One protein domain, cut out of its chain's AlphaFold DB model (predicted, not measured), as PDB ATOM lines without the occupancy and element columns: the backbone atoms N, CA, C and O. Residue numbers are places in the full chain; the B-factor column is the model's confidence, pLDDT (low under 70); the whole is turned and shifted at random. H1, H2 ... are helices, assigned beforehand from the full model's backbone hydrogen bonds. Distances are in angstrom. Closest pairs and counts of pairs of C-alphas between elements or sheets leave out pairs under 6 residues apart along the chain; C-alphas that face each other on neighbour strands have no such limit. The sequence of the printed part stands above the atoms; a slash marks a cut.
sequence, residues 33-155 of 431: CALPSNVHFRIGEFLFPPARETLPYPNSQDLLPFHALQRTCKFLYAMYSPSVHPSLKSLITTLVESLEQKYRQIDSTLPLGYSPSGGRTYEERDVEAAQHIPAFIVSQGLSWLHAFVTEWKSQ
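This is residues 33 to 155 of the 431 residues of an uncharacterized protein of Ascobolus immersus RN42 (UniProt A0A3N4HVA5). A hairpin of two long helices, H4 and H5, is crossed by H6, which packs on both. H1 and the small pair H2 and H3 gather, with few contacts to the hairpin, at the end away from its long loop, residues 106 to 121. The printed part has 123 residues with six named helices, H1 to H6 in order, and no named strand: all helix. It is only just loose, close to compact, with a radius of gyration of the C-alphas of 16.9 A, and elongated, spanning 59 by 31 by 24 A.

The hub is H4, residues 86 to 105. It forms a helical hairpin with H5, residues 122 to 140, at a shallow tilt of 27 degrees, opposite ways; their closest C-alphas, Lys 102 and Ala 130, are 5.3 A apart. H6, residues 142 to 154, touches H4 at a steep tilt of 64 degrees, with C-alphas of Ile 92 and Phe 148 closest at 5.8 A. H6 also touches H5, closest at C-alphas 137 and 145, 5.9 A. H1, residues 37 to 47, touches H4 only at their ends, closest at C-alphas 45 and 87, 6.5 A. H2, residues 64 to 72, and H3, residues 74 to 79, touch only at the corner, closest at C-alphas 70 and 77, 4.5 A. H2 and H4 are apart. Every O i to N i+4 pair is within hydrogen-bond range in H1, H2, H3, H4 and H6; in H5, 13 of 15 are.

H4 is 29.0 A long, H5 28.3 A and H6 18.2 A. H1 begins at C-alpha 37 (-11.373, 18.420, 6.475), and H6 ends at C-alpha 154 (8.609, 30.766, 21.678).

The C-alphas farthest apart, Ala 34 and Ser 117, are 59.7 A apart. The printed part has no cut. The links H1 to H2 and H4 to H5 are long. Low confidence, under 70, includes residues 48 to 65 and 106 to 127.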
ATOM      1  N   CYS A  33     -17.717  25.150   2.358       69.00
ATOM      2  CA  CYS A  33     -17.842  24.839   3.788       69.00
ATOM      3  C   CYS A  33     -18.371  23.406   4.036       69.00
ATOM      4  O   CYS A  33     -18.413  22.955   5.178       69.00
ATOM      5  N   ALA A  34     -18.764  22.692   2.975       71.44
ATOM      6  CA  ALA A  34     -19.205  21.301   3.006       71.44
ATOM      7  C   ALA A  34     -18.099  20.295   2.633       71.44
ATOM      8  O   ALA A  34     -18.346  19.085   2.642       71.44
ATOM      9  N   LEU A  35     -16.900  20.771   2.279       72.69
ATOM     10  CA  LEU A  35     -15.792  19.895   1.921       72.69
ATOM     11  C   LEU A  35     -15.264  19.150   3.164       72.69
ATOM     12  O   LEU A  35     -15.235  19.698   4.268       72.69
ATOM     13  N   PRO A  36     -14.807  17.899   3.006       72.88
ATOM     14  CA  PRO A  36     -14.127  17.176   4.076       72.88
ATOM     15  C   PRO A  36     -12.868  17.903   4.570       72.88
ATOM     16  O   PRO A  36     -12.163  18.554   3.796       72.88
ATOM     17  N   SER A  37     -12.529  17.750   5.853       67.50
ATOM     18  CA  SER A  37     -11.373  18.420   6.475       67.50
ATOM     19  C   SER A  37     -10.043  18.128   5.769       67.50
ATOM     20  O   SER A  37      -9.227  19.027   5.606       67.50
ATOM     21  N   ASN A  38      -9.832  16.911   5.262       67.81
ATOM     22  CA  ASN A  38      -8.653  16.549   4.465       67.81
ATOM     23  C   ASN A  38      -8.562  17.302   3.128       67.81
ATOM     24  O   ASN A  38      -7.460  17.556   2.648       67.81
ATOM     25  N   VAL A  39      -9.696  17.675   2.528       72.88
ATOM     26  CA  VAL A  39      -9.717  18.520   1.325       72.88
ATOM     27  C   VAL A  39      -9.356  19.955   1.695       72.88
ATOM     28  O   VAL A  39      -8.559  20.574   0.996       72.88
ATOM     29  N   HIS A  40      -9.860  20.451   2.830       71.25
ATOM     30  CA  HIS A  40      -9.437  21.742   3.371       71.25
ATOM     31  C   HIS A  40      -7.929  21.799   3.617       71.25
ATOM     32  O   HIS A  40      -7.293  22.752   3.182       71.25
ATOM     33  N   PHE A  41      -7.337  20.758   4.211       67.94
ATOM     34  CA  PHE A  41      -5.888  20.714   4.421       67.94
ATOM     35  C   PHE A  41      -5.098  20.814   3.108       67.94
ATOM     36  O   PHE A  41      -4.164  21.603   3.008       67.94
ATOM     37  N   ARG A  42      -5.522  20.099   2.058       68.88
ATOM     38  CA  ARG A  42      -4.870  20.158   0.736       68.88
ATOM     39  C   ARG A  42      -5.015  21.513   0.047       68.88
ATOM     40  O   ARG A  42      -4.082  21.966  -0.606       68.88
ATOM     41  N   ILE A  43      -6.174  22.161   0.178       72.94
ATOM     42  CA  ILE A  43      -6.372  23.530  -0.323       72.94
ATOM     43  C   ILE A  43      -5.444  24.490   0.427       72.94
ATOM     44  O   ILE A  43      -4.805  25.328  -0.199       72.94
ATOM     45  N   GLY A  44      -5.330  24.340   1.750       69.25
ATOM     46  CA  GLY A  44      -4.420  25.129   2.573       69.25
ATOM     47  C   GLY A  44      -2.962  24.953   2.153       69.25
ATOM     48  O   GLY A  44      -2.274  25.942   1.957       69.25
ATOM     49  N   GLU A  45      -2.512  23.721   1.920       68.19
ATOM     50  CA  GLU A  45      -1.161  23.431   1.410       68.19
ATOM     51  C   GLU A  45      -0.902  23.993   0.010       68.19
ATOM     52  O   GLU A  45       0.226  24.357  -0.304       68.19
ATOM     53  N   PHE A  46      -1.927  24.071  -0.840       72.62
ATOM     54  CA  PHE A  46      -1.794  24.671  -2.166       72.62
ATOM     55  C   PHE A  46      -1.710  26.201  -2.102       72.62
ATOM     56  O   PHE A  46      -0.902  26.807  -2.801       72.62
ATOM     57  N   LEU A  47      -2.548  26.824  -1.271       70.38
ATOM     58  CA  LEU A  47      -2.596  28.279  -1.106       70.38
ATOM     59  C   LEU A  47      -1.418  28.813  -0.292       70.38
ATOM     60  O   LEU A  47      -0.972  29.933  -0.513       70.38
ATOM     61  N   PHE A  48      -0.922  28.006   0.640       69.44
ATOM     62  CA  PHE A  48       0.168  28.329   1.547       69.44
ATOM     63  C   PHE A  48       1.199  27.204   1.483       69.44
ATOM     64  O   PHE A  48       1.318  26.415   2.429       69.44
ATOM     65  N   PRO A  49       1.912  27.078   0.348       61.47
ATOM     66  CA  PRO A  49       2.906  26.036   0.203       61.47
ATOM     67  C   PRO A  49       3.955  26.180   1.308       61.47
ATOM     68  O   PRO A  49       4.331  27.307   1.651       61.47
ATOM     69  N   PRO A  50       4.441  25.062   1.878       56.59
ATOM     70  CA  PRO A  50       5.563  25.117   2.798       56.59
ATOM     71  C   PRO A  50       6.710  25.839   2.096       56.59
ATOM     72  O   PRO A  50       7.013  25.546   0.934       56.59
ATOM     73  N   ALA A  51       7.303  26.807   2.790       53.06
ATOM     74  CA  ALA A  51       8.379  27.622   2.259       53.06
ATOM     75  C   ALA A  51       9.569  26.716   1.916       53.06
ATOM     76  O   ALA A  51      10.363  26.332   2.769       53.06
ATOM     77  N   ARG A  52       9.670  26.326   0.644       51.16
ATOM     78  CA  ARG A  52      10.927  25.862   0.063       51.16
ATOM     79  C   ARG A  52      11.758  27.108  -0.194       51.16
ATOM     80  O   ARG A  52      11.211  28.093  -0.681       51.16
ATOM     81  N   GLU A  53      13.056  27.034   0.080       46.47
ATOM     82  CA  GLU A  53      14.056  28.120   0.020       46.47
ATOM     83  C   GLU A  53      14.088  28.939  -1.294       46.47
ATOM     84  O   GLU A  53      14.823  29.915  -1.400       46.47
ATOM     85  N   THR A  54      13.302  28.569  -2.306       42.41
ATOM     86  CA  THR A  54      13.357  29.095  -3.673       42.41
ATOM     87  C   THR A  54      12.022  29.551  -4.265       42.41
ATOM     88  O   THR A  54      12.036  30.110  -5.362       42.41
ATOM     89  N   LEU A  55      10.875  29.355  -3.601       45.78
ATOM     90  CA  LEU A  55       9.591  29.821  -4.145       45.78
ATOM     91  C   LEU A  55       9.173  31.153  -3.505       45.78
ATOM     92  O   LEU A  55       9.131  31.239  -2.276       45.78
ATOM     93  N   PRO A  56       8.855  32.191  -4.304       55.59
ATOM     94  CA  PRO A  56       8.308  33.426  -3.763       55.59
ATOM     95  C   PRO A  56       6.987  33.126  -3.050       55.59
ATOM     96  O   PRO A  56       6.180  32.325  -3.528       55.59
ATOM     97  N   TYR A  57       6.779  33.768  -1.899       61.88
ATOM     98  CA  TYR A  57       5.501  33.717  -1.198       61.88
ATOM     99  C   TYR A  57       4.377  34.127  -2.165       61.88
ATOM    100  O   TYR A  57       4.588  35.043  -2.969       61.88
ATOM    101  N   PRO A  58       3.206  33.469  -2.123       59.59
ATOM    102  CA  PRO A  58       2.083  33.844  -2.973       59.59
ATOM    103  C   PRO A  58       1.766  35.328  -2.776       59.59
ATOM    104  O   PRO A  58       1.756  35.825  -1.646       59.59
ATOM    105  N   ASN A  59       1.540  36.038  -3.882       62.56
ATOM    106  CA  ASN A  59       1.196  37.451  -3.833       62.56
ATOM    107  C   ASN A  59      -0.103  37.607  -3.028       62.56
ATOM    108  O   ASN A  59      -1.055  36.852  -3.226       62.56
ATOM    109  N   SER A  60      -0.163  38.585  -2.122       61.41
ATOM    110  CA  SER A  60      -1.354  38.835  -1.298       61.41
ATOM    111  C   SER A  60      -2.606  39.070  -2.153       61.41
ATOM    112  O   SER A  60      -3.707  38.686  -1.756       61.41
ATOM    113  N   GLN A  61      -2.433  39.620  -3.360       64.19
ATOM    114  CA  GLN A  61      -3.507  39.795  -4.338       64.19
ATOM    115  C   GLN A  61      -4.088  38.466  -4.843       64.19
ATOM    116  O   GLN A  61      -5.300  38.374  -5.041       64.19
ATOM    117  N   ASP A  62      -3.267  37.424  -4.986       65.19
ATOM    118  CA  ASP A  62      -3.716  36.104  -5.452       65.19
ATOM    119  C   ASP A  62      -4.563  35.388  -4.385       65.19
ATOM    120  O   ASP A  62      -5.418  34.557  -4.696       65.19
ATOM    121  N   LEU A  63      -4.369  35.751  -3.113       69.69
ATOM    122  CA  LEU A  63      -5.097  35.199  -1.968       69.69
ATOM    123  C   LEU A  63      -6.383  35.972  -1.632       69.69
ATOM    124  O   LEU A  63      -7.181  35.524  -0.806       69.69
ATOM    125  N   LEU A  64      -6.630  37.107  -2.286       67.00
ATOM    126  CA  LEU A  64      -7.749  38.009  -1.999       67.00
ATOM    127  C   LEU A  64      -9.133  37.327  -2.071       67.00
ATOM    128  O   LEU A  64      -9.914  37.478  -1.122       67.00
ATOM    129  N   PRO A  65      -9.454  36.513  -3.103       66.38
ATOM    130  CA  PRO A  65     -10.733  35.800  -3.157       66.38
ATOM    131  C   PRO A  65     -10.892  34.802  -2.005       66.38
ATOM    132  O   PRO A  65     -11.985  34.621  -1.464       66.38
ATOM    133  N   PHE A  66      -9.790  34.173  -1.602       72.19
ATOM    134  CA  PHE A  66      -9.773  33.218  -0.507       72.19
ATOM    135  C   PHE A  66      -9.952  33.908   0.852       72.19
ATOM    136  O   PHE A  66     -10.763  33.454   1.660       72.19
ATOM    137  N   HIS A  67      -9.295  35.044   1.087       72.62
ATOM    138  CA  HIS A  67      -9.483  35.835   2.305       72.62
ATOM    139  C   HIS A  67     -10.917  36.353   2.454       72.62
ATOM    140  O   HIS A  67     -11.498  36.269   3.542       72.62
ATOM    141  N   ALA A  68     -11.523  36.833   1.365       68.12
ATOM    142  CA  ALA A  68     -12.928  37.239   1.360       68.12
ATOM    143  C   ALA A  68     -13.863  36.068   1.735       68.12
ATOM    144  O   ALA A  68     -14.805  36.229   2.519       68.12
ATOM    145  N   LEU A  69     -13.568  34.865   1.234       69.00
ATOM    146  CA  LEU A  69     -14.323  33.651   1.537       69.00
ATOM    147  C   LEU A  69     -14.135  33.181   2.993       69.00
ATOM    148  O   LEU A  69     -15.113  32.831   3.658       69.00
ATOM    149  N   GLN A  70     -12.907  33.209   3.522       73.88
ATOM    150  CA  GLN A  70     -12.633  32.896   4.930       73.88
ATOM    151  C   GLN A  70     -13.457  33.787   5.863       73.88
ATOM    152  O   GLN A  70     -14.099  33.294   6.782       73.88
ATOM    153  N   ARG A  71     -13.487  35.097   5.608       66.75
ATOM    154  CA  ARG A  71     -14.171  36.080   6.467       66.75
ATOM    155  C   ARG A  71     -15.691  35.958   6.445       66.75
ATOM    156  O   ARG A  71     -16.345  36.238   7.446       66.75
ATOM    157  N   THR A  72     -16.252  35.520   5.322       67.25
ATOM    158  CA  THR A  72     -17.700  35.329   5.173       67.25
ATOM    159  C   THR A  72     -18.176  33.959   5.668       67.25
ATOM    160  O   THR A  72     -19.337  33.832   6.056       67.25
ATOM    161  N   CYS A  73     -17.296  32.949   5.754       73.44
ATOM    162  CA  CYS A  73     -17.613  31.641   6.339       73.44
ATOM    163  C   CYS A  73     -16.815  31.394   7.630       73.44
ATOM    164  O   CYS A  73     -15.658  30.980   7.589       73.44
ATOM    165  N   LYS A  74     -17.472  31.534   8.794       70.56
ATOM    166  CA  LYS A  74     -16.883  31.265  10.128       70.56
ATOM    167  C   LYS A  74     -16.147  29.923  10.216       70.56
ATOM    168  O   LYS A  74     -15.130  29.824  10.892       70.56
ATOM    169  N   PHE A  75     -16.662  28.900   9.533       72.62
ATOM    170  CA  PHE A  75     -16.027  27.588   9.458       72.62
ATOM    171  C   PHE A  75     -14.673  27.643   8.735       72.62
ATOM    172  O   PHE A  75     -13.687  27.146   9.264       72.62
ATOM    173  N   LEU A  76     -14.596  28.302   7.573       74.25
ATOM    174  CA  LEU A  76     -13.344  28.447   6.824       74.25
ATOM    175  C   LEU A  76     -12.348  29.334   7.574       74.25
ATOM    176  O   LEU A  76     -11.170  28.998   7.627       74.25
ATOM    177  N   TYR A  77     -12.811  30.411   8.215       75.19
ATOM    178  CA  TYR A  77     -11.964  31.220   9.094       75.19
ATOM    179  C   TYR A  77     -11.297  30.379  10.193       75.19
ATOM    180  O   TYR A  77     -10.095  30.491  10.419       75.19
ATOM    181  N   ALA A  78     -12.066  29.511  10.857       73.56
ATOM    182  CA  ALA A  78     -11.545  28.637  11.903       73.56
ATOM    183  C   ALA A  78     -10.603  27.556  11.342       73.56
ATOM    184  O   ALA A  78      -9.535  27.323  11.903       73.56
ATOM    185  N   MET A  79     -10.976  26.923  10.227       73.81
ATOM    186  CA  MET A  79     -10.211  25.829   9.615       73.81
ATOM    187  C   MET A  79      -8.866  26.278   9.039       73.81
ATOM    188  O   MET A  79      -7.887  25.540   9.112       73.81
ATOM    189  N   TYR A  80      -8.802  27.486   8.483       73.94
ATOM    190  CA  TYR A  80      -7.600  28.040   7.861       73.94
ATOM    191  C   TYR A  80      -6.939  29.103   8.744       73.94
ATOM    192  O   TYR A  80      -6.524  30.166   8.283       73.94
ATOM    193  N   SER A  81      -6.856  28.797  10.036       75.94
ATOM    194  CA  SER A  81      -6.096  29.560  11.018       75.94
ATOM    195  C   SER A  81      -4.776  28.843  11.320       75.94
ATOM    196  O   SER A  81      -4.782  27.612  11.443       75.94
ATOM    197  N   PRO A  82      -3.655  29.563  11.526       78.00
ATOM    198  CA  PRO A  82      -2.395  28.949  11.956       78.00
ATOM    199  C   PRO A  82      -2.501  28.153  13.268       78.00
ATOM    200  O   PRO A  82      -1.701  27.259  13.518       78.00
ATOM    201  N   SER A  83      -3.512  28.449  14.093       74.62
ATOM    202  CA  SER A  83      -3.800  27.713  15.334       74.62
ATOM    203  C   SER A  83      -4.386  26.311  15.118       74.62
ATOM    204  O   SER A  83      -4.307  25.475  16.014       74.62
ATOM    205  N   VAL A  84      -4.968  26.046  13.944       74.25
ATOM    206  CA  VAL A  84      -5.688  24.799  13.634       74.25
ATOM    207  C   VAL A  84      -4.970  23.994  12.552       74.25
ATOM    208  O   VAL A  84      -4.959  22.767  12.607       74.25
ATOM    209  N   HIS A  85      -4.353  24.661  11.573       76.38
ATOM    210  CA  HIS A  85      -3.782  24.006  10.401       76.38
ATOM    211  C   HIS A  85      -2.269  23.745  10.551       76.38
ATOM    212  O   HIS A  85      -1.491  24.702  10.546       76.38
ATOM    213  N   PRO A  86      -1.803  22.477  10.594       75.44
ATOM    214  CA  PRO A  86      -0.391  22.151  10.835       75.44
ATOM    215  C   PRO A  86       0.577  22.772   9.820       75.44
ATOM    216  O   PRO A  86       1.603  23.323  10.209       75.44
ATOM    217  N   SER A  87       0.232  22.754   8.528       71.31
ATOM    218  CA  SER A  87       1.073  23.340   7.472       71.31
ATOM    219  C   SER A  87       1.216  24.863   7.607       71.31
ATOM    220  O   SER A  87       2.292  25.395   7.360       71.31
ATOM    221  N   LEU A  88       0.176  25.563   8.088       77.62
ATOM    222  CA  LEU A  88       0.254  26.998   8.379       77.62
ATOM    223  C   LEU A  88       1.117  27.273   9.609       77.62
ATOM    224  O   LEU A  88       1.889  28.224   9.602       77.62
ATOM    225  N   LYS A  89       1.029  26.430  10.644       82.38
ATOM    226  CA  LYS A  89       1.927  26.519  11.800       82.38
ATOM    227  C   LYS A  89       3.390  26.355  11.375       82.38
ATOM    228  O   LYS A  89       4.214  27.182  11.741       82.38
ATOM    229  N   SER A  90       3.688  25.345  10.555       81.12
ATOM    230  CA  SER A  90       5.034  25.143   9.999       81.12
ATOM    231  C   SER A  90       5.500  26.345   9.178       81.12
ATOM    232  O   SER A  90       6.652  26.747   9.295       81.12
ATOM    233  N   LEU A  91       4.613  26.938   8.372       82.62
ATOM    234  CA  LEU A  91       4.931  28.134   7.598       82.62
ATOM    235  C   LEU A  91       5.241  29.336   8.501       82.62
ATOM    236  O   LEU A  91       6.179  30.071   8.213       82.62
ATOM    237  N   ILE A  92       4.502  29.527   9.599       87.50
ATOM    238  CA  ILE A  92       4.791  30.582  10.583       87.50
ATOM    239  C   ILE A  92       6.197  30.410  11.172       87.50
ATOM    240  O   ILE A  92       6.941  31.388  11.211       87.50
ATOM    241  N   THR A  93       6.584  29.193  11.563       86.94
ATOM    242  CA  THR A  93       7.947  28.906  12.044       86.94
ATOM    243  C   THR A  93       8.992  29.293  10.998       86.94
ATOM    244  O   THR A  93       9.913  30.047  11.304       86.94
ATOM    245  N   THR A  94       8.803  28.899   9.735       84.00
ATOM    246  CA  THR A  94       9.743  29.265   8.663       84.00
ATOM    247  C   THR A  94       9.785  30.771   8.392       84.00
ATOM    248  O   THR A  94      10.849  31.313   8.110       84.00
ATOM    249  N   LEU A  95       8.656  31.480   8.494       86.38
ATOM    250  CA  LEU A  95       8.619  32.939   8.347       86.38
ATOM    251  C   LEU A  95       9.401  33.637   9.463       86.38
ATOM    252  O   LEU A  95      10.120  34.596   9.192       86.38
ATOM    253  N   VAL A  96       9.280  33.154  10.701       89.06
ATOM    254  CA  VAL A  96      10.038  33.669  11.848       89.06
ATOM    255  C   VAL A  96      11.541  33.449  11.650       89.06
ATOM    256  O   VAL A  96      12.314  34.399  11.770       89.06
ATOM    257  N   GLU A  97      11.952  32.234  11.282       85.38
ATOM    258  CA  GLU A  97      13.361  31.892  11.029       85.38
ATOM    259  C   GLU A  97      13.941  32.679   9.846       85.38
ATOM    260  O   GLU A  97      15.039  33.232   9.935       85.38
ATOM    261  N   SER A  98      13.183  32.788   8.751       83.44
ATOM    262  CA  SER A  98      13.589  33.546   7.567       83.44
ATOM    263  C   SER A  98      13.731  35.033   7.876       83.44
ATOM    264  O   SER A  98      14.685  35.660   7.419       83.44
ATOM    265  N   LEU A  99      12.821  35.606   8.671       84.38
ATOM    266  CA  LEU A  99      12.936  37.000   9.088       84.38
ATOM    267  C   LEU A  99      14.202  37.207   9.907       84.38
ATOM    268  O   LEU A  99      14.957  38.136   9.620       84.38
ATOM    269  N   GLU A 100      14.440  36.356  10.907       82.12
ATOM    270  CA  GLU A 100      15.637  36.438  11.740       82.12
ATOM    271  C   GLU A 100      16.905  36.388  10.877       82.12
ATOM    272  O   GLU A 100      17.780  37.245  11.012       82.12
ATOM    273  N   GLN A 101      16.986  35.428   9.951       78.31
ATOM    274  CA  GLN A 101      18.123  35.274   9.047       78.31
ATOM    275  C   GLN A 101      18.335  36.517   8.176       78.31
ATOM    276  O   GLN A 101      19.456  37.019   8.104       78.31
ATOM    277  N   LYS A 102      17.275  37.029   7.540       76.00
ATOM    278  CA  LYS A 102      17.358  38.213   6.674       76.00
ATOM    279  C   LYS A 102      17.740  39.461   7.454       76.00
ATOM    280  O   LYS A 102      18.598  40.213   7.017       76.00
ATOM    281  N   TYR A 103      17.166  39.659   8.639       74.25
ATOM    282  CA  TYR A 103      17.549  40.786   9.484       74.25
ATOM    283  C   TYR A 103      19.024  40.707   9.889       74.25
ATOM    284  O   TYR A 103      19.731  41.712   9.888       74.25
ATOM    285  N   ARG A 104      19.524  39.510  10.215       73.25
ATOM    286  CA  ARG A 104      20.937  39.297  10.562       73.25
ATOM    287  C   ARG A 104      21.907  39.537   9.399       73.25
ATOM    288  O   ARG A 104      23.100  39.656   9.659       73.25
ATOM    289  N   GLN A 105      21.422  39.587   8.157       70.56
ATOM    290  CA  GLN A 105      22.215  39.933   6.973       70.56
ATOM    291  C   GLN A 105      22.304  41.444   6.735       70.56
ATOM    292  O   GLN A 105      23.192  41.881   6.010       70.56
ATOM    293  N   ILE A 106      21.428  42.244   7.356       64.31
ATOM    294  CA  ILE A 106      21.464  43.702   7.236       64.31
ATOM    295  C   ILE A 106      22.761  44.213   7.869       64.31
ATOM    296  O   ILE A 106      23.003  43.984   9.061       64.31
ATOM    297  N   ASP A 107      23.572  44.927   7.078       53.34
ATOM    298  CA  ASP A 107      24.778  45.581   7.582       53.34
ATOM    299  C   ASP A 107      24.393  46.542   8.707       53.34
ATOM    300  O   ASP A 107      23.587  47.469   8.572       53.34
ATOM    301  N   SER A 108      24.989  46.279   9.857       49.00
ATOM    302  CA  SER A 108      24.707  46.947  11.104       49.00
ATOM    303  C   SER A 108      25.180  48.413  11.081       49.00
ATOM    304  O   SER A 108      24.596  49.270  11.745       49.00
ATOM    305  N   THR A 109      26.179  48.738  10.260       44.31
ATOM    306  CA  THR A 109      26.775  50.072  10.110       44.31
ATOM    307  C   THR A 109      26.062  50.951   9.072       44.31
ATOM    308  O   THR A 109      26.087  52.182   9.190       44.31
ATOM    309  N   LEU A 110      25.367  50.344   8.098       45.47
ATOM    310  CA  LEU A 110      24.635  51.018   7.013       45.47
ATOM    311  C   LEU A 110      23.247  50.383   6.751       45.47
ATOM    312  O   LEU A 110      22.932  49.981   5.631       45.47
ATOM    313  N   PRO A 111      22.332  50.373   7.740       41.94
ATOM    314  CA  PRO A 111      21.082  49.604   7.674       41.94
ATOM    315  C   PRO A 111      20.035  50.131   6.680       41.94
ATOM    316  O   PRO A 111      18.952  49.569   6.582       41.94
ATOM    317  N   LEU A 112      20.302  51.238   5.982       44.84
ATOM    318  CA  LEU A 112      19.387  51.849   5.008       44.84
ATOM    319  C   LEU A 112      19.968  51.890   3.591       44.84
ATOM    320  O   LEU A 112      19.430  52.598   2.745       44.84
ATOM    321  N   GLY A 113      21.091  51.208   3.350       37.53
ATOM    322  CA  GLY A 113      21.707  51.128   2.026       37.53
ATOM    323  C   GLY A 113      22.125  52.466   1.407       37.53
ATOM    324  O   GLY A 113      22.394  52.565   0.210       37.53
ATOM    325  N   TYR A 114      22.200  53.521   2.224       37.28
ATOM    326  CA  TYR A 114      22.599  54.851   1.784       37.28
ATOM    327  C   TYR A 114      24.106  54.878   1.530       37.28
ATOM    328  O   TYR A 114      24.896  55.320   2.367       37.28
ATOM    329  N   SER A 115      24.511  54.442   0.339       38.00
ATOM    330  CA  SER A 115      25.845  54.746  -0.148       38.00
ATOM    331  C   SER A 115      25.908  56.213  -0.588       38.00
ATOM    332  O   SER A 115      25.123  56.638  -1.446       38.00
ATOM    333  N   PRO A 116      26.885  57.000  -0.102       38.28
ATOM    334  CA  PRO A 116      27.158  58.344  -0.608       38.28
ATOM    335  C   PRO A 116      27.411  58.402  -2.126       38.28
ATOM    336  O   PRO A 116      27.400  59.490  -2.698       38.28
ATOM    337  N   SER A 117      27.654  57.257  -2.779       42.50
ATOM    338  CA  SER A 117      27.939  57.139  -4.213       42.50
ATOM    339  C   SER A 117      26.728  56.836  -5.113       42.50
ATOM    340  O   SER A 117      26.913  56.662  -6.315       42.50
ATOM    341  N   GLY A 118      25.492  56.839  -4.594       36.12
ATOM    342  CA  GLY A 118      24.275  56.933  -5.424       36.12
ATOM    343  C   GLY A 118      23.859  55.675  -6.203       36.12
ATOM    344  O   GLY A 118      23.043  55.777  -7.116       36.12
ATOM    345  N   GLY A 119      24.389  54.498  -5.860       40.78
ATOM    346  CA  GLY A 119      23.896  53.203  -6.349       40.78
ATOM    347  C   GLY A 119      23.120  52.454  -5.265       40.78
ATOM    348  O   GLY A 119      23.460  52.594  -4.092       40.78
ATOM    349  N   ARG A 120      22.123  51.638  -5.652       43.62
ATOM    350  CA  ARG A 120      21.480  50.680  -4.733       43.62
ATOM    351  C   ARG A 120      22.552  49.736  -4.190       43.62
ATOM    352  O   ARG A 120      23.163  49.011  -4.983       43.62
ATOM    353  N   THR A 121      22.820  49.754  -2.890       51.16
ATOM    354  CA  THR A 121      23.744  48.786  -2.285       51.16
ATOM    355  C   THR A 121      23.049  47.437  -2.105       51.16
ATOM    356  O   THR A 121      21.822  47.339  -2.154       51.16
ATOM    357  N   TYR A 122      23.830  46.367  -1.922       48.41
ATOM    358  CA  TYR A 122      23.305  45.043  -1.557       48.41
ATOM    359  C   TYR A 122      22.395  45.117  -0.311       48.41
ATOM    360  O   TYR A 122      21.399  44.408  -0.242       48.41
ATOM    361  N   GLU A 123      22.653  46.079   0.576       57.34
ATOM    362  CA  GLU A 123      21.930  46.304   1.829       57.34
ATOM    363  C   GLU A 123      20.473  46.755   1.621       57.34
ATOM    364  O   GLU A 123      19.607  46.361   2.397       57.34
ATOM    365  N   GLU A 124      20.152  47.522   0.565       60.09
ATOM    366  CA  GLU A 124      18.749  47.880   0.271       60.09
ATOM    367  C   GLU A 124      17.916  46.632  -0.041       60.09
ATOM    368  O   GLU A 124      16.761  46.536   0.372       60.09
ATOM    369  N   ARG A 125      18.509  45.643  -0.724       65.75
ATOM    370  CA  ARG A 125      17.818  44.388  -1.056       65.75
ATOM    371  C   ARG A 125      17.568  43.538   0.179       65.75
ATOM    372  O   ARG A 125      16.507  42.930   0.273       65.75
ATOM    373  N   ASP A 126      18.516  43.498   1.109       64.50
ATOM    374  CA  ASP A 126      18.389  42.707   2.336       64.50
ATOM    375  C   ASP A 126      17.335  43.311   3.276       64.50
ATOM    376  O   ASP A 126      16.508  42.586   3.839       64.50
ATOM    377  N   VAL A 127      17.273  44.645   3.356       66.88
ATOM    378  CA  VAL A 127      16.218  45.372   4.079       66.88
ATOM    379  C   VAL A 127      14.853  45.143   3.433       66.88
ATOM    380  O   VAL A 127      13.917  44.741   4.127       66.88
ATOM    381  N   GLU A 128      14.724  45.328   2.114       70.12
ATOM    382  CA  GLU A 128      13.480  45.047   1.376       70.12
ATOM    383  C   GLU A 128      13.032  43.588   1.582       70.12
ATOM    384  O   GLU A 128      11.857  43.302   1.840       70.12
ATOM    385  N   ALA A 129      13.979  42.647   1.531       68.56
ATOM    386  CA  ALA A 129      13.717  41.233   1.735       68.56
ATOM    387  C   ALA A 129      13.231  40.928   3.159       68.56
ATOM    388  O   ALA A 129      12.372  40.048   3.322       68.56
ATOM    389  N   ALA A 130      13.768  41.615   4.171       72.88
ATOM    390  CA  ALA A 130      13.336  41.491   5.559       72.88
ATOM    391  C   ALA A 130      11.946  42.118   5.774       72.88
ATOM    392  O   ALA A 130      11.108  41.523   6.452       72.88
ATOM    393  N   GLN A 131      11.664  43.275   5.159       76.19
ATOM    394  CA  GLN A 131      10.380  43.990   5.263       76.19
ATOM    395  C   GLN A 131       9.205  43.236   4.624       76.19
ATOM    396  O   GLN A 131       8.052  43.406   5.035       76.19
ATOM    397  N   HIS A 132       9.483  42.364   3.653       80.38
ATOM    398  CA  HIS A 132       8.456  41.557   2.995       80.38
ATOM    399  C   HIS A 132       7.690  40.647   3.971       80.38
ATOM    400  O   HIS A 132       6.498  40.409   3.783       80.38
ATOM    401  N   ILE A 133       8.342  40.129   5.020       84.31
ATOM    402  CA  ILE A 133       7.698  39.197   5.958       84.31
ATOM    403  C   ILE A 133       6.681  39.923   6.855       84.31
ATOM    404  O   ILE A 133       5.525  39.499   6.866       84.31
ATOM    405  N   PRO A 134       7.017  41.039   7.535       85.56
ATOM    406  CA  PRO A 134       6.029  41.862   8.227       85.56
ATOM    407  C   PRO A 134       4.854  42.280   7.335       85.56
ATOM    408  O   PRO A 134       3.700  42.152   7.746       85.56
ATOM    409  N   ALA A 135       5.122  42.712   6.097       82.81
ATOM    410  CA  ALA A 135       4.075  43.087   5.147       82.81
ATOM    411  C   ALA A 135       3.142  41.908   4.818       82.81
ATOM    412  O   ALA A 135       1.918  42.054   4.838       82.81
ATOM    413  N   PHE A 136       3.715  40.722   4.588       84.19
ATOM    414  CA  PHE A 136       2.950  39.498   4.386       84.19
ATOM    415  C   PHE A 136       2.078  39.184   5.607       84.19
ATOM    416  O   PHE A 136       0.868  39.045   5.452       84.19
ATOM    417  N   ILE A 137       2.632  39.174   6.824       87.75
ATOM    418  CA  ILE A 137       1.867  38.912   8.058       87.75
ATOM    419  C   ILE A 137       0.686  39.881   8.218       87.75
ATOM    420  O   ILE A 137      -0.426  39.441   8.520       87.75
ATOM    421  N   VAL A 138       0.886  41.180   7.964       86.12
ATOM    422  CA  VAL A 138      -0.199  42.178   8.014       86.12
ATOM    423  C   VAL A 138      -1.286  41.867   6.982       86.12
ATOM    424  O   VAL A 138      -2.471  41.923   7.318       86.12
ATOM    425  N   SER A 139      -0.906  41.473   5.762       79.81
ATOM    426  CA  SER A 139      -1.867  41.126   4.702       79.81
ATOM    427  C   SER A 139      -2.767  39.938   5.066       79.81
ATOM    428  O   SER A 139      -3.927  39.897   4.653       79.81
ATOM    429  N   GLN A 140      -2.262  39.000   5.875       80.56
ATOM    430  CA  GLN A 140      -2.959  37.762   6.228       80.56
ATOM    431  C   GLN A 140      -3.986  37.917   7.364       80.56
ATOM    432  O   GLN A 140      -4.895  37.093   7.493       80.56
ATOM    433  N   GLY A 141      -3.903  38.971   8.180       83.31
ATOM    434  CA  GLY A 141      -4.888  39.238   9.235       83.31
ATOM    435  C   GLY A 141      -4.410  38.954  10.669       83.31
ATOM    436  O   GLY A 141      -3.301  38.488  10.919       83.31
ATOM    437  N   LEU A 142      -5.267  39.282  11.642       86.06
ATOM    438  CA  LEU A 142      -4.890  39.363  13.060       86.06
ATOM    439  C   LEU A 142      -4.496  37.998  13.641       86.06
ATOM    440  O   LEU A 142      -3.590  37.904  14.464       86.06
ATOM    441  N   SER A 143      -5.143  36.924  13.185       84.62
ATOM    442  CA  SER A 143      -4.819  35.552  13.590       84.62
ATOM    443  C   SER A 143      -3.393  35.152  13.200       84.62
ATOM    444  O   SER A 143      -2.716  34.475  13.974       84.62
ATOM    445  N   TRP A 144      -2.920  35.605  12.038       87.88
ATOM    446  CA  TRP A 144      -1.547  35.396  11.587       87.88
ATOM    447  C   TRP A 144      -0.556  36.217  12.393       87.88
ATOM    448  O   TRP A 144       0.470  35.678  12.791       87.88
ATOM    449  N   LEU A 145      -0.884  37.472  12.710       91.06
ATOM    450  CA  LEU A 145      -0.057  38.285  13.598       91.06
ATOM    451  C   LEU A 145       0.091  37.635  14.983       91.06
ATOM    452  O   LEU A 145       1.208  37.507  15.477       91.06
ATOM    453  N   HIS A 146      -1.001  37.166  15.591       91.19
ATOM    454  CA  HIS A 146      -0.937  36.464  16.876       91.19
ATOM    455  C   HIS A 146      -0.067  35.209  16.811       91.19
ATOM    456  O   HIS A 146       0.761  34.997  17.699       91.19
ATOM    457  N   ALA A 147      -0.240  34.387  15.774       90.69
ATOM    458  CA  ALA A 147       0.552  33.176  15.597       90.69
ATOM    459  C   ALA A 147       2.036  33.501  15.392       90.69
ATOM    460  O   ALA A 147       2.882  32.917  16.061       90.69
ATOM    461  N   PHE A 148       2.334  34.483  14.538       92.44
ATOM    462  CA  PHE A 148       3.688  34.952  14.274       92.44
ATOM    463  C   PHE A 148       4.374  35.445  15.547       92.44
ATOM    464  O   PHE A 148       5.487  35.032  15.837       92.44
ATOM    465  N   VAL A 149       3.706  36.275  16.348       92.31
ATOM    466  CA  VAL A 149       4.276  36.796  17.600       92.31
ATOM    467  C   VAL A 149       4.446  35.708  18.649       92.31
ATOM    468  O   VAL A 149       5.425  35.718  19.390       92.31
ATOM    469  N   THR A 150       3.502  34.771  18.720       92.38
ATOM    470  CA  THR A 150       3.611  33.619  19.622       92.38
ATOM    471  C   THR A 150       4.835  32.782  19.269       92.38
ATOM    472  O   THR A 150       5.597  32.422  20.159       92.38
ATOM    473  N   GLU A 151       5.053  32.529  17.979       91.75
ATOM    474  CA  GLU A 151       6.215  31.787  17.493       91.75
ATOM    475  C   GLU A 151       7.519  32.585  17.617       91.75
ATOM    476  O   GLU A 151       8.554  32.036  17.980       91.75
ATOM    477  N   TRP A 152       7.480  33.901  17.397       90.62
ATOM    478  CA  TRP A 152       8.627  34.779  17.624       90.62
ATOM    479  C   TRP A 152       9.112  34.686  19.074       90.62
ATOM    480  O   TRP A 152      10.307  34.555  19.320       90.62
ATOM    481  N   LYS A 153       8.175  34.695  20.031       87.94
ATOM    482  CA  LYS A 153       8.448  34.615  21.474       87.94
ATOM    483  C   LYS A 153       8.741  33.201  21.985       87.94
ATOM    484  O   LYS A 153       9.132  33.065  23.142       87.94
ATOM    485  N   SER A 154       8.498  32.152  21.197       88.12
ATOM    486  CA  SER A 154       8.609  30.766  21.678       88.12
ATOM    487  C   SER A 154      10.055  30.277  21.784       88.12
ATOM    488  O   SER A 154      10.312  29.288  22.470       88.12
ATOM    489  N   GLN A 155      10.995  30.962  21.130       80.12
ATOM    490  CA  GLN A 155      12.406  30.594  21.097       80.12
ATOM    491  C   GLN A 155      13.282  31.807  21.426       80.12
ATOM    492  O   GLN A 155      13.042  32.877  20.864       80.12
TER     493      GLN A 155